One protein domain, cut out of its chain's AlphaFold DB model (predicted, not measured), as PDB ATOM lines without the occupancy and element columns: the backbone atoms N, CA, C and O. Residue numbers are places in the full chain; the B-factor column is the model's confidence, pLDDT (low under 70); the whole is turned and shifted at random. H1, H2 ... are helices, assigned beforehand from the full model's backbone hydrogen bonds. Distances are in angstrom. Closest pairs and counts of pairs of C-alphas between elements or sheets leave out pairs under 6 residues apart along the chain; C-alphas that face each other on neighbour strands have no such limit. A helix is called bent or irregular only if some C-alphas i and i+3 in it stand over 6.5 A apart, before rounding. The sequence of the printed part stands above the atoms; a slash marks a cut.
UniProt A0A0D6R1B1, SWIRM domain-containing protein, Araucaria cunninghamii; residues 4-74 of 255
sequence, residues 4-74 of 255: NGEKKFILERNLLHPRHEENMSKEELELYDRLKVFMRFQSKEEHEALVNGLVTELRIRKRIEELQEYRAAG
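What this domain is: This is residues 4 to 74 of the 255 residues of the protein "SWIRM domain-containing protein" of Araucaria cunninghamii (UniProt A0A0D6R1B1). A long helix, H3, makes most of the length of a slender model: the shorter H2 folds back beside its first part as a helical hairpin, and its last part sticks out free with residues 60 to 72, followed by residues 73 and 74. At the opposite end of the model the small helix H1 sits beyond the start of H3, joined to H2 by a long link without a named element, residues 13 to 25. The printed part has 71 residues with three named helices, in the order H1, H2, H3, and no named strand; the class is all helix. The whole is loose, with a radius of gyration of the C-alphas of 16.0 A, and its outline is a rod, spanning 61 by 21 by 16 A.

Where its parts are: The printed part opens with H1, residues 4 to 12, nine residues from Asn 4 to Glu 12; its first C-alpha stands at (168.088, 122.466, 104.716). Residues 13 to 25 follow, and their C-alphas lie 8 to 17 A from the mean of the C-alphas. H2 takes residues 26 to 40, 15 residues from Lys 26 to Arg 40, and measures 23.5 A from first to last C-alpha, beginning at (146.007, 112.910, 128.073). H2 is irregular, but only just: C-alphas 34 and 37 are 6.7 A apart, and its line is a rough one. After three residues comes H3, residues 44 to 72, the longest helix with 29 residues and 42.1 A from first to last C-alpha. It begins at Lys 44, with its C-alpha at (167.330, 117.473, 122.396), and ends at Ala 72, with its C-alpha at (141.407, 108.273, 154.233).

How they stand to each other: H1 and H3 are close but not clearly touching, with 1 pair of C-alphas within 8 A. Their closest C-alphas, those of Glu 12 and Lys 44, are 7.7 A apart, while the two centres are 31.5 A apart. H1 and H3 run the same way at a shallow tilt of 34.5 degrees, only just short of steep. H1 and H2 are apart, and H1 touches no helix. H2 and H3 touch, with 6 pairs of C-alphas within 8 A, and they form a helical hairpin. They run opposite ways at a shallow tilt of 26 degrees, with their centres 14.9 A apart. Their closest C-alphas are those of Met 39 and His 47, 6.2 A apart. H3 touches H2 with residues 47 to 55 alone. Along the backbone, H1 and H3 have every O i to N i+4 pair within hydrogen-bond range; in H2, 7 of 11 such pairs are within range.

The domain as a whole: The two C-alphas farthest apart are those of Asn 4 and Gly 74, the first and last printed residues, at 61.3 A. Residues 60 to 74, of which 60 to 72 belong to H3, stand free. Without them the body has 56 residues and spans 38 by 21 by 15 A, with a radius of gyration of 11.6 A. The link from H1 to H2, with 13 residues, is long, and the link from H2 to H3, with three residues, is tight. The printed part has no cut. The mean pLDDT of the printed part is 83.5; it is 72 in H1, 87 in H2 and 93 in H3. The model's confidence is low, under 70, at 12 residues: residue 4, residue 6 and residues 14 to 23.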
ATOM      1  N   ASN A   4     167.325 123.618 104.236       67.50
ATOM      2  CA  ASN A   4     168.088 122.466 104.716       67.50
ATOM      3  C   ASN A   4     168.320 122.483 106.239       67.50
ATOM      4  O   ASN A   4     168.581 121.434 106.818       67.50
ATOM      5  N   GLY A   5     168.237 123.645 106.892       71.44
ATOM      6  CA  GLY A   5     168.314 123.777 108.349       71.44
ATOM      7  C   GLY A   5     167.007 123.387 109.039       71.44
ATOM      8  O   GLY A   5     167.034 122.674 110.035       71.44
ATOM      9  N   GLU A   6     165.863 123.778 108.476       69.38
ATOM     10  CA  GLU A   6     164.538 123.439 109.015       69.38
ATOM     11  C   GLU A   6     164.252 121.937 108.880       69.38
ATOM     12  O   GLU A   6     163.879 121.284 109.854       69.38
ATOM     13  N   LYS A   7     164.549 121.356 107.709       74.44
ATOM     14  CA  LYS A   7     164.452 119.904 107.467       74.44
ATOM     15  C   LYS A   7     165.362 119.101 108.415       74.44
ATOM     16  O   LYS A   7     164.937 118.072 108.936       74.44
ATOM     17  N   LYS A   8     166.582 119.589 108.693       74.31
ATOM     18  CA  LYS A   8     167.488 118.983 109.690       74.31
ATOM     19  C   LYS A   8     166.930 119.071 111.109       74.31
ATOM     20  O   LYS A   8     166.902 118.050 111.782       74.31
ATOM     21  N   PHE A   9     166.433 120.234 111.530       76.00
ATOM     22  CA  PHE A   9     165.855 120.432 112.865       76.00
ATOM     23  C   PHE A   9     164.656 119.502 113.128       76.00
ATOM     24  O   PHE A   9     164.553 118.909 114.201       76.00
ATOM     25  N   ILE A  10     163.781 119.310 112.133       75.31
ATOM     26  CA  ILE A  10     162.626 118.398 112.230       75.31
ATOM     27  C   ILE A  10     163.072 116.938 112.431       75.31
ATOM     28  O   ILE A  10     162.512 116.241 113.280       75.31
ATOM     29  N   LEU A  11     164.096 116.479 111.701       71.69
ATOM     30  CA  LEU A  11     164.674 115.141 111.897       71.69
ATOM     31  C   LEU A  11     165.375 115.014 113.256       71.69
ATOM     32  O   LEU A  11     165.126 114.066 113.996       71.69
ATOM     33  N   GLU A  12     166.234 115.976 113.593       71.38
ATOM     34  CA  GLU A  12     167.042 115.983 114.814       71.38
ATOM     35  C   GLU A  12     166.164 115.878 116.065       71.38
ATOM     36  O   GLU A  12     166.442 115.071 116.955       71.38
ATOM     37  N   ARG A  13     165.051 116.621 116.108       72.50
ATOM     38  CA  ARG A  13     164.110 116.639 117.240       72.50
ATOM     39  C   ARG A  13     163.040 115.548 117.201       72.50
ATOM     40  O   ARG A  13     162.091 115.628 117.969       72.50
ATOM     41  N   ASN A  14     163.171 114.531 116.340       68.25
ATOM     42  CA  ASN A  14     162.190 113.444 116.181       68.25
ATOM     43  C   ASN A  14     160.742 113.939 115.933       68.25
ATOM     44  O   ASN A  14     159.785 113.196 116.149       68.25
ATOM     45  N   LEU A  15     160.567 115.167 115.428       68.06
ATOM     46  CA  LEU A  15     159.263 115.823 115.239       68.06
ATOM     47  C   LEU A  15     158.358 115.111 114.222       68.06
ATOM     48  O   LEU A  15     157.172 115.409 114.138       68.06
ATOM     49  N   LEU A  16     158.931 114.187 113.448       58.62
ATOM     50  CA  LEU A  16     158.234 113.371 112.461       58.62
ATOM     51  C   LEU A  16     157.568 112.121 113.067       58.62
ATOM     52  O   LEU A  16     156.596 111.636 112.505       58.62
ATOM     53  N   HIS A  17     158.105 111.592 114.175       55.03
ATOM     54  CA  HIS A  17     157.601 110.404 114.882       55.03
ATOM     55  C   HIS A  17     157.902 110.534 116.389       55.03
ATOM     56  O   HIS A  17     158.928 110.024 116.862       55.03
ATOM     57  N   PRO A  18     157.046 111.227 117.162       59.81
ATOM     58  CA  PRO A  18     157.262 111.432 118.590       59.81
ATOM     59  C   PRO A  18     157.067 110.120 119.368       59.81
ATOM     60  O   PRO A  18     155.969 109.763 119.785       59.81
ATOM     61  N   ARG A  19     158.170 109.400 119.608       56.03
ATOM     62  CA  ARG A  19     158.212 108.075 120.272       56.03
ATOM     63  C   ARG A  19     157.553 108.031 121.666       56.03
ATOM     64  O   ARG A  19     157.310 106.953 122.197       56.03
ATOM     65  N   HIS A  20     157.273 109.187 122.262       56.72
ATOM     66  CA  HIS A  20     156.617 109.307 123.559       56.72
ATOM     67  C   HIS A  20     155.080 109.245 123.479       56.72
ATOM     68  O   HIS A  20     154.459 108.857 124.462       56.72
ATOM     69  N   GLU A  21     154.450 109.577 122.347       55.34
ATOM     70  CA  GLU A  21     152.991 109.787 122.283       55.34
ATOM     71  C   GLU A  21     152.159 108.508 122.507       55.34
ATOM     72  O   GLU A  21     151.050 108.588 123.029       55.34
ATOM     73  N   GLU A  22     152.698 107.321 122.208       58.66
ATOM     74  CA  GLU A  22     151.965 106.045 122.295       58.66
ATOM     75  C   GLU A  22     151.669 105.566 123.732       58.66
ATOM     76  O   GLU A  22     150.774 104.747 123.930       58.66
ATOM     77  N   ASN A  23     152.407 106.052 124.738       61.66
ATOM     78  CA  ASN A  23     152.342 105.552 126.124       61.66
ATOM     79  C   ASN A  23     152.017 106.642 127.162       61.66
ATOM     80  O   ASN A  23     152.231 106.447 128.361       61.66
ATOM     81  N   MET A  24     151.541 107.802 126.710       73.56
ATOM     82  CA  MET A  24     151.312 108.977 127.552       73.56
ATOM     83  C   MET A  24     149.816 109.199 127.781       73.56
ATOM     84  O   MET A  24     148.997 109.109 126.867       73.56
ATOM     85  N   SER A  25     149.441 109.499 129.021       84.12
ATOM     86  CA  SER A  25     148.071 109.906 129.350       84.12
ATOM     87  C   SER A  25     147.743 111.280 128.752       84.12
ATOM     88  O   SER A  25     148.635 112.051 128.402       84.12
ATOM     89  N   LYS A  26     146.452 111.627 128.658       85.06
ATOM     90  CA  LYS A  26     146.007 112.910 128.073       85.06
ATOM     91  C   LYS A  26     146.679 114.127 128.719       85.06
ATOM     92  O   LYS A  26     147.133 115.018 128.016       85.06
ATOM     93  N   GLU A  27     146.810 114.125 130.042       86.31
ATOM     94  CA  GLU A  27     147.467 115.203 130.792       86.31
ATOM     95  C   GLU A  27     148.981 115.277 130.532       86.31
ATOM     96  O   GLU A  27     149.561 116.362 130.534       86.31
ATOM     97  N   GLU A  28     149.627 114.133 130.285       86.81
ATOM     98  CA  GLU A  28     151.052 114.056 129.940       86.81
ATOM     99  C   GLU A  28     151.308 114.526 128.498       86.81
ATOM    100  O   GLU A  28     152.312 115.187 128.238       86.81
ATOM    101  N   LEU A  29     150.375 114.258 127.576       86.56
ATOM    102  CA  LEU A  29     150.365 114.799 126.212       86.56
ATOM    103  C   LEU A  29     150.166 116.321 126.206       86.56
ATOM    104  O   LEU A  29     150.923 117.038 125.557       86.56
ATOM    105  N   GLU A  30     149.204 116.837 126.975       89.00
ATOM    106  CA  GLU A  30     149.009 118.284 127.146       89.00
ATOM    107  C   GLU A  30     150.232 118.966 127.778       89.00
ATOM    108  O   GLU A  30     150.582 120.090 127.419       89.00
ATOM    109  N   LEU A  31     150.894 118.300 128.728       88.75
ATOM    110  CA  LEU A  31     152.140 118.778 129.322       88.75
ATOM    111  C   LEU A  31     153.267 118.835 128.282       88.75
ATOM    112  O   LEU A  31     153.957 119.849 128.204       88.75
ATOM    113  N   TYR A  32     153.421 117.792 127.466       86.88
ATOM    114  CA  TYR A  32     154.399 117.752 126.378       86.88
ATOM    115  C   TYR A  32     154.162 118.861 125.343       86.88
ATOM    116  O   TYR A  32     155.097 119.589 125.008       86.88
ATOM    117  N   ASP A  33     152.920 119.070 124.894       87.44
ATOM    118  CA  ASP A  33     152.616 120.106 123.898       87.44
ATOM    119  C   ASP A  33     152.846 121.529 124.443       87.44
ATOM    120  O   ASP A  33     153.441 122.364 123.761       87.44
ATOM    121  N   ARG A  34     152.530 121.784 125.726       89.88
ATOM    122  CA  ARG A  34     152.913 123.039 126.408       89.88
ATOM    123  C   ARG A  34     154.428 123.250 126.469       89.88
ATOM    124  O   ARG A  34     154.882 124.389 126.401       89.88
ATOM    125  N   LEU A  35     155.216 122.183 126.614       89.50
ATOM    126  CA  LEU A  35     156.680 122.259 126.700       89.50
ATOM    127  C   LEU A  35     157.356 122.379 125.327       89.50
ATOM    128  O   LEU A  35     158.463 122.909 125.236       89.50
ATOM    129  N   LYS A  36     156.680 121.964 124.253       87.12
ATOM    130  CA  LYS A  36     157.150 121.966 122.856       87.12
ATOM    131  C   LYS A  36     157.763 123.299 122.408       87.12
ATOM    132  O   LYS A  36     158.728 123.317 121.645       87.12
ATOM    133  N   VAL A  37     157.272 124.425 122.933       88.50
ATOM    134  CA  VAL A  37     157.815 125.773 122.664       88.50
ATOM    135  C   VAL A  37     159.284 125.937 123.083       88.50
ATOM    136  O   VAL A  37     160.025 126.692 122.451       88.50
ATOM    137  N   PHE A  38     159.741 125.203 124.104       86.31
ATOM    138  CA  PHE A  38     161.111 125.280 124.621       86.31
ATOM    139  C   PHE A  38     162.127 124.488 123.792       86.31
ATOM    140  O   PHE A  38     163.325 124.754 123.903       86.31
ATOM    141  N   MET A  39     161.688 123.597 122.890       87.56
ATOM    142  CA  MET A  39     162.596 122.834 122.019       87.56
ATOM    143  C   MET A  39     163.536 123.731 121.208       87.56
ATOM    144  O   MET A  39     164.675 123.354 120.958       87.56
ATOM    145  N   ARG A  40     163.100 124.934 120.814       85.94
ATOM    146  CA  ARG A  40     163.944 125.879 120.063       85.94
ATOM    147  C   ARG A  40     165.161 126.380 120.863       85.94
ATOM    148  O   ARG A  40     166.120 126.838 120.249       85.94
ATOM    149  N   PHE A  41     165.121 126.307 122.194       87.81
ATOM    150  CA  PHE A  41     166.119 126.899 123.095       87.81
ATOM    151  C   PHE A  41     166.938 125.870 123.884       87.81
ATOM    152  O   PHE A  41     167.993 126.217 124.400       87.81
ATOM    153  N   GLN A  42     166.462 124.629 123.971       87.25
ATOM    154  CA  GLN A  42     167.121 123.515 124.659       87.25
ATOM    155  C   GLN A  42     167.769 122.569 123.648       87.25
ATOM    156  O   GLN A  42     167.296 122.453 122.508       87.25
ATOM    157  N   SER A  43     168.810 121.846 124.060       88.75
ATOM    158  CA  SER A  43     169.268 120.660 123.331       88.75
ATOM    159  C   SER A  43     168.167 119.586 123.317       88.75
ATOM    160  O   SER A  43     167.191 119.651 124.071       88.75
ATOM    161  N   LYS A  44     168.285 118.591 122.432       83.50
ATOM    162  CA  LYS A  44     167.330 117.473 122.396       83.50
ATOM    163  C   LYS A  44     167.300 116.723 123.730       83.50
ATOM    164  O   LYS A  44     166.229 116.486 124.275       83.50
ATOM    165  N   GLU A  45     168.480 116.403 124.248       87.62
ATOM    166  CA  GLU A  45     168.680 115.626 125.471       87.62
ATOM    167  C   GLU A  45     168.177 116.386 126.706       87.62
ATOM    168  O   GLU A  45     167.474 115.816 127.536       87.62
ATOM    169  N   GLU A  46     168.448 117.694 126.788       89.69
ATOM    170  CA  GLU A  46     167.913 118.578 127.835       89.69
ATOM    171  C   GLU A  46     166.384 118.633 127.810       89.69
ATOM    172  O   GLU A  46     165.740 118.579 128.859       89.69
ATOM    173  N   HIS A  47     165.794 118.733 126.615       90.69
ATOM    174  CA  HIS A  47     164.347 118.805 126.460       90.69
ATOM    175  C   HIS A  47     163.665 117.482 126.833       90.69
ATOM    176  O   HIS A  47     162.699 117.477 127.597       90.69
ATOM    177  N   GLU A  48     164.188 116.355 126.343       87.31
ATOM    178  CA  GLU A  48     163.701 115.018 126.697       87.31
ATOM    179  C   GLU A  48     163.858 114.763 128.209       87.31
ATOM    180  O   GLU A  48     162.923 114.277 128.849       87.31
ATOM    181  N   ALA A  49     164.977 115.163 128.824       90.56
ATOM    182  CA  ALA A  49     165.180 115.071 130.272       90.56
ATOM    183  C   ALA A  49     164.179 115.928 131.070       90.56
ATOM    184  O   ALA A  49     163.611 115.443 132.051       90.56
ATOM    185  N   LEU A  50     163.907 117.165 130.636       91.06
ATOM    186  CA  LEU A  50     162.919 118.052 131.261       91.06
ATOM    187  C   LEU A  50     161.500 117.471 131.189       91.06
ATOM    188  O   LEU A  50     160.805 117.420 132.205       91.06
ATOM    189  N   VAL A  51     161.076 117.009 130.008       90.50
ATOM    190  CA  VAL A  51     159.762 116.377 129.808       90.50
ATOM    191  C   VAL A  51     159.633 115.139 130.696       90.50
ATOM    192  O   VAL A  51     158.673 115.034 131.457       90.50
ATOM    193  N   ASN A  52     160.615 114.235 130.670       90.31
ATOM    194  CA  ASN A  52     160.601 113.022 131.491       90.31
ATOM    195  C   ASN A  52     160.593 113.341 133.000       90.31
ATOM    196  O   ASN A  52     159.883 112.682 133.764       90.31
ATOM    197  N   GLY A  53     161.319 114.375 133.435       93.75
ATOM    198  CA  GLY A  53     161.305 114.858 134.819       93.75
ATOM    199  C   GLY A  53     159.926 115.357 135.265       93.75
ATOM    200  O   GLY A  53     159.438 114.966 136.321       93.75
ATOM    201  N   LEU A  54     159.247 116.158 134.441       93.81
ATOM    202  CA  LEU A  54     157.911 116.676 134.765       93.81
ATOM    203  C   LEU A  54     156.817 115.595 134.685       93.81
ATOM    204  O   LEU A  54     155.874 115.608 135.473       93.81
ATOM    205  N   VAL A  55     156.955 114.621 133.783       90.75
ATOM    206  CA  VAL A  55     156.050 113.461 133.678       90.75
ATOM    207  C   VAL A  55     156.203 112.520 134.875       90.75
ATOM    208  O   VAL A  55     155.207 112.068 135.438       90.75
ATOM    209  N   THR A  56     157.435 112.234 135.304       92.56
ATOM    210  CA  THR A  56     157.677 111.423 136.509       92.56
ATOM    211  C   THR A  56     157.185 112.128 137.772       92.56
ATOM    212  O   THR A  56     156.546 111.485 138.602       92.56
ATOM    213  N   GLU A  57     157.378 113.443 137.880       95.62
ATOM    214  CA  GLU A  57     156.814 114.280 138.946       95.62
ATOM    215  C   GLU A  57     155.277 114.168 138.999       95.62
ATOM    216  O   GLU A  57     154.729 113.781 140.035       95.62
ATOM    217  N   LEU A  58     154.593 114.360 137.863       94.00
ATOM    218  CA  LEU A  58     153.134 114.230 137.742       94.00
ATOM    219  C   LEU A  58     152.642 112.834 138.165       94.00
ATOM    220  O   LEU A  58     151.686 112.722 138.939       94.00
ATOM    221  N   ARG A  59     153.313 111.764 137.714       92.81
ATOM    222  CA  ARG A  59     153.011 110.374 138.114       92.81
ATOM    223  C   ARG A  59     153.170 110.163 139.619       92.81
ATOM    224  O   ARG A  59     152.323 109.520 140.236       92.81
ATOM    225  N   ILE A  60     154.224 110.720 140.216       96.31
ATOM    226  CA  ILE A  60     154.477 110.639 141.659       96.31
ATOM    227  C   ILE A  60     153.403 111.405 142.440       96.31
ATOM    228  O   ILE A  60     152.865 110.848 143.395       96.31
ATOM    229  N   ARG A  61     153.021 112.624 142.026       96.19
ATOM    230  CA  ARG A  61     151.927 113.378 142.671       96.19
ATOM    231  C   ARG A  61     150.611 112.607 142.653       96.19
ATOM    232  O   ARG A  61     150.022 112.429 143.717       96.19
ATOM    233  N   LYS A  62     150.202 112.074 141.495       94.44
ATOM    234  CA  LYS A  62     149.003 111.223 141.386       94.44
ATOM    235  C   LYS A  62     149.072 110.013 142.308       94.44
ATOM    236  O   LYS A  62     148.123 109.733 143.033       94.44
ATOM    237  N   ARG A  63     150.214 109.319 142.342       94.62
ATOM    238  CA  ARG A  63     150.374 108.144 143.207       94.62
ATOM    239  C   ARG A  63     150.334 108.499 144.695       94.62
ATOM    240  O   ARG A  63     149.829 107.714 145.492       94.62
ATOM    241  N   ILE A  64     150.844 109.667 145.084       96.50
ATOM    242  CA  ILE A  64     150.729 110.176 146.456       96.50
ATOM    243  C   ILE A  64     149.262 110.467 146.799       96.50
ATOM    244  O   ILE A  64     148.821 110.069 147.873       96.50
ATOM    245  N   GLU A  65     148.509 111.100 145.898       96.31
ATOM    246  CA  GLU A  65     147.081 111.396 146.076       96.31
ATOM    247  C   GLU A  65     146.241 110.114 146.226       96.31
ATOM    248  O   GLU A  65     145.503 109.984 147.201       96.31
ATOM    249  N   GLU A  66     146.437 109.112 145.358       93.44
ATOM    250  CA  GLU A  66     145.814 107.781 145.487       93.44
ATOM    251  C   GLU A  66     146.098 107.140 146.856       93.44
ATOM    252  O   GLU A  66     145.196 106.649 147.532       93.44
ATOM    253  N   LEU A  67     147.360 107.154 147.298       94.19
ATOM    254  CA  LEU A  67     147.754 106.572 148.584       94.19
ATOM    255  C   LEU A  67     147.203 107.363 149.782       94.19
ATOM    256  O   LEU A  67     146.983 106.779 150.845       94.19
ATOM    257  N   GLN A  68     146.976 108.670 149.638       95.62
ATOM    258  CA  GLN A  68     146.290 109.489 150.639       95.62
ATOM    259  C   GLN A  68     144.787 109.177 150.680       95.62
ATOM    260  O   GLN A  68     144.250 109.012 151.775       95.62
ATOM    261  N   GLU A  69     144.132 109.008 149.526       94.50
ATOM    262  CA  GLU A  69     142.733 108.566 149.433       94.50
ATOM    263  C   GLU A  69     142.543 107.201 150.106       94.50
ATOM    264  O   GLU A  69     141.643 107.046 150.927       94.50
ATOM    265  N   TYR A  70     143.421 106.229 149.839       94.00
ATOM    266  CA  TYR A  70     143.332 104.900 150.453       94.00
ATOM    267  C   TYR A  70     143.464 104.969 151.980       94.00
ATOM    268  O   TYR A  70     142.672 104.355 152.690       94.00
ATOM    269  N   ARG A  71     144.394 105.780 152.508       93.56
ATOM    270  CA  ARG A  71     144.512 106.013 153.960       93.56
ATOM    271  C   ARG A  71     143.259 106.674 154.541       93.56
ATOM    272  O   ARG A  71     142.838 106.302 155.632       93.56
ATOM    273  N   ALA A  72     142.656 107.625 153.826       93.88
ATOM    274  CA  ALA A  72     141.407 108.273 154.233       93.88
ATOM    275  C   ALA A  72     140.196 107.321 154.178       93.88
ATOM    276  O   ALA A  72     139.276 107.450 154.982       93.88
ATOM    277  N   ALA A  73     140.220 106.330 153.282       92.62
ATOM    278  CA  ALA A  73     139.245 105.243 153.210       92.62
ATOM    279  C   ALA A  73     139.434 104.158 154.292       92.62
ATOM    280  O   ALA A  73     138.637 103.223 154.352       92.62
ATOM    281  N   GLY A  74     140.458 104.281 155.147       93.31
ATOM    282  CA  GLY A  74     140.781 103.327 156.211       93.31
ATOM    283  C   GLY A  74     141.769 102.230 155.809       93.31
ATOM    284  O   GLY A  74     142.065 101.368 156.631       93.31
TER     285      GLY A  74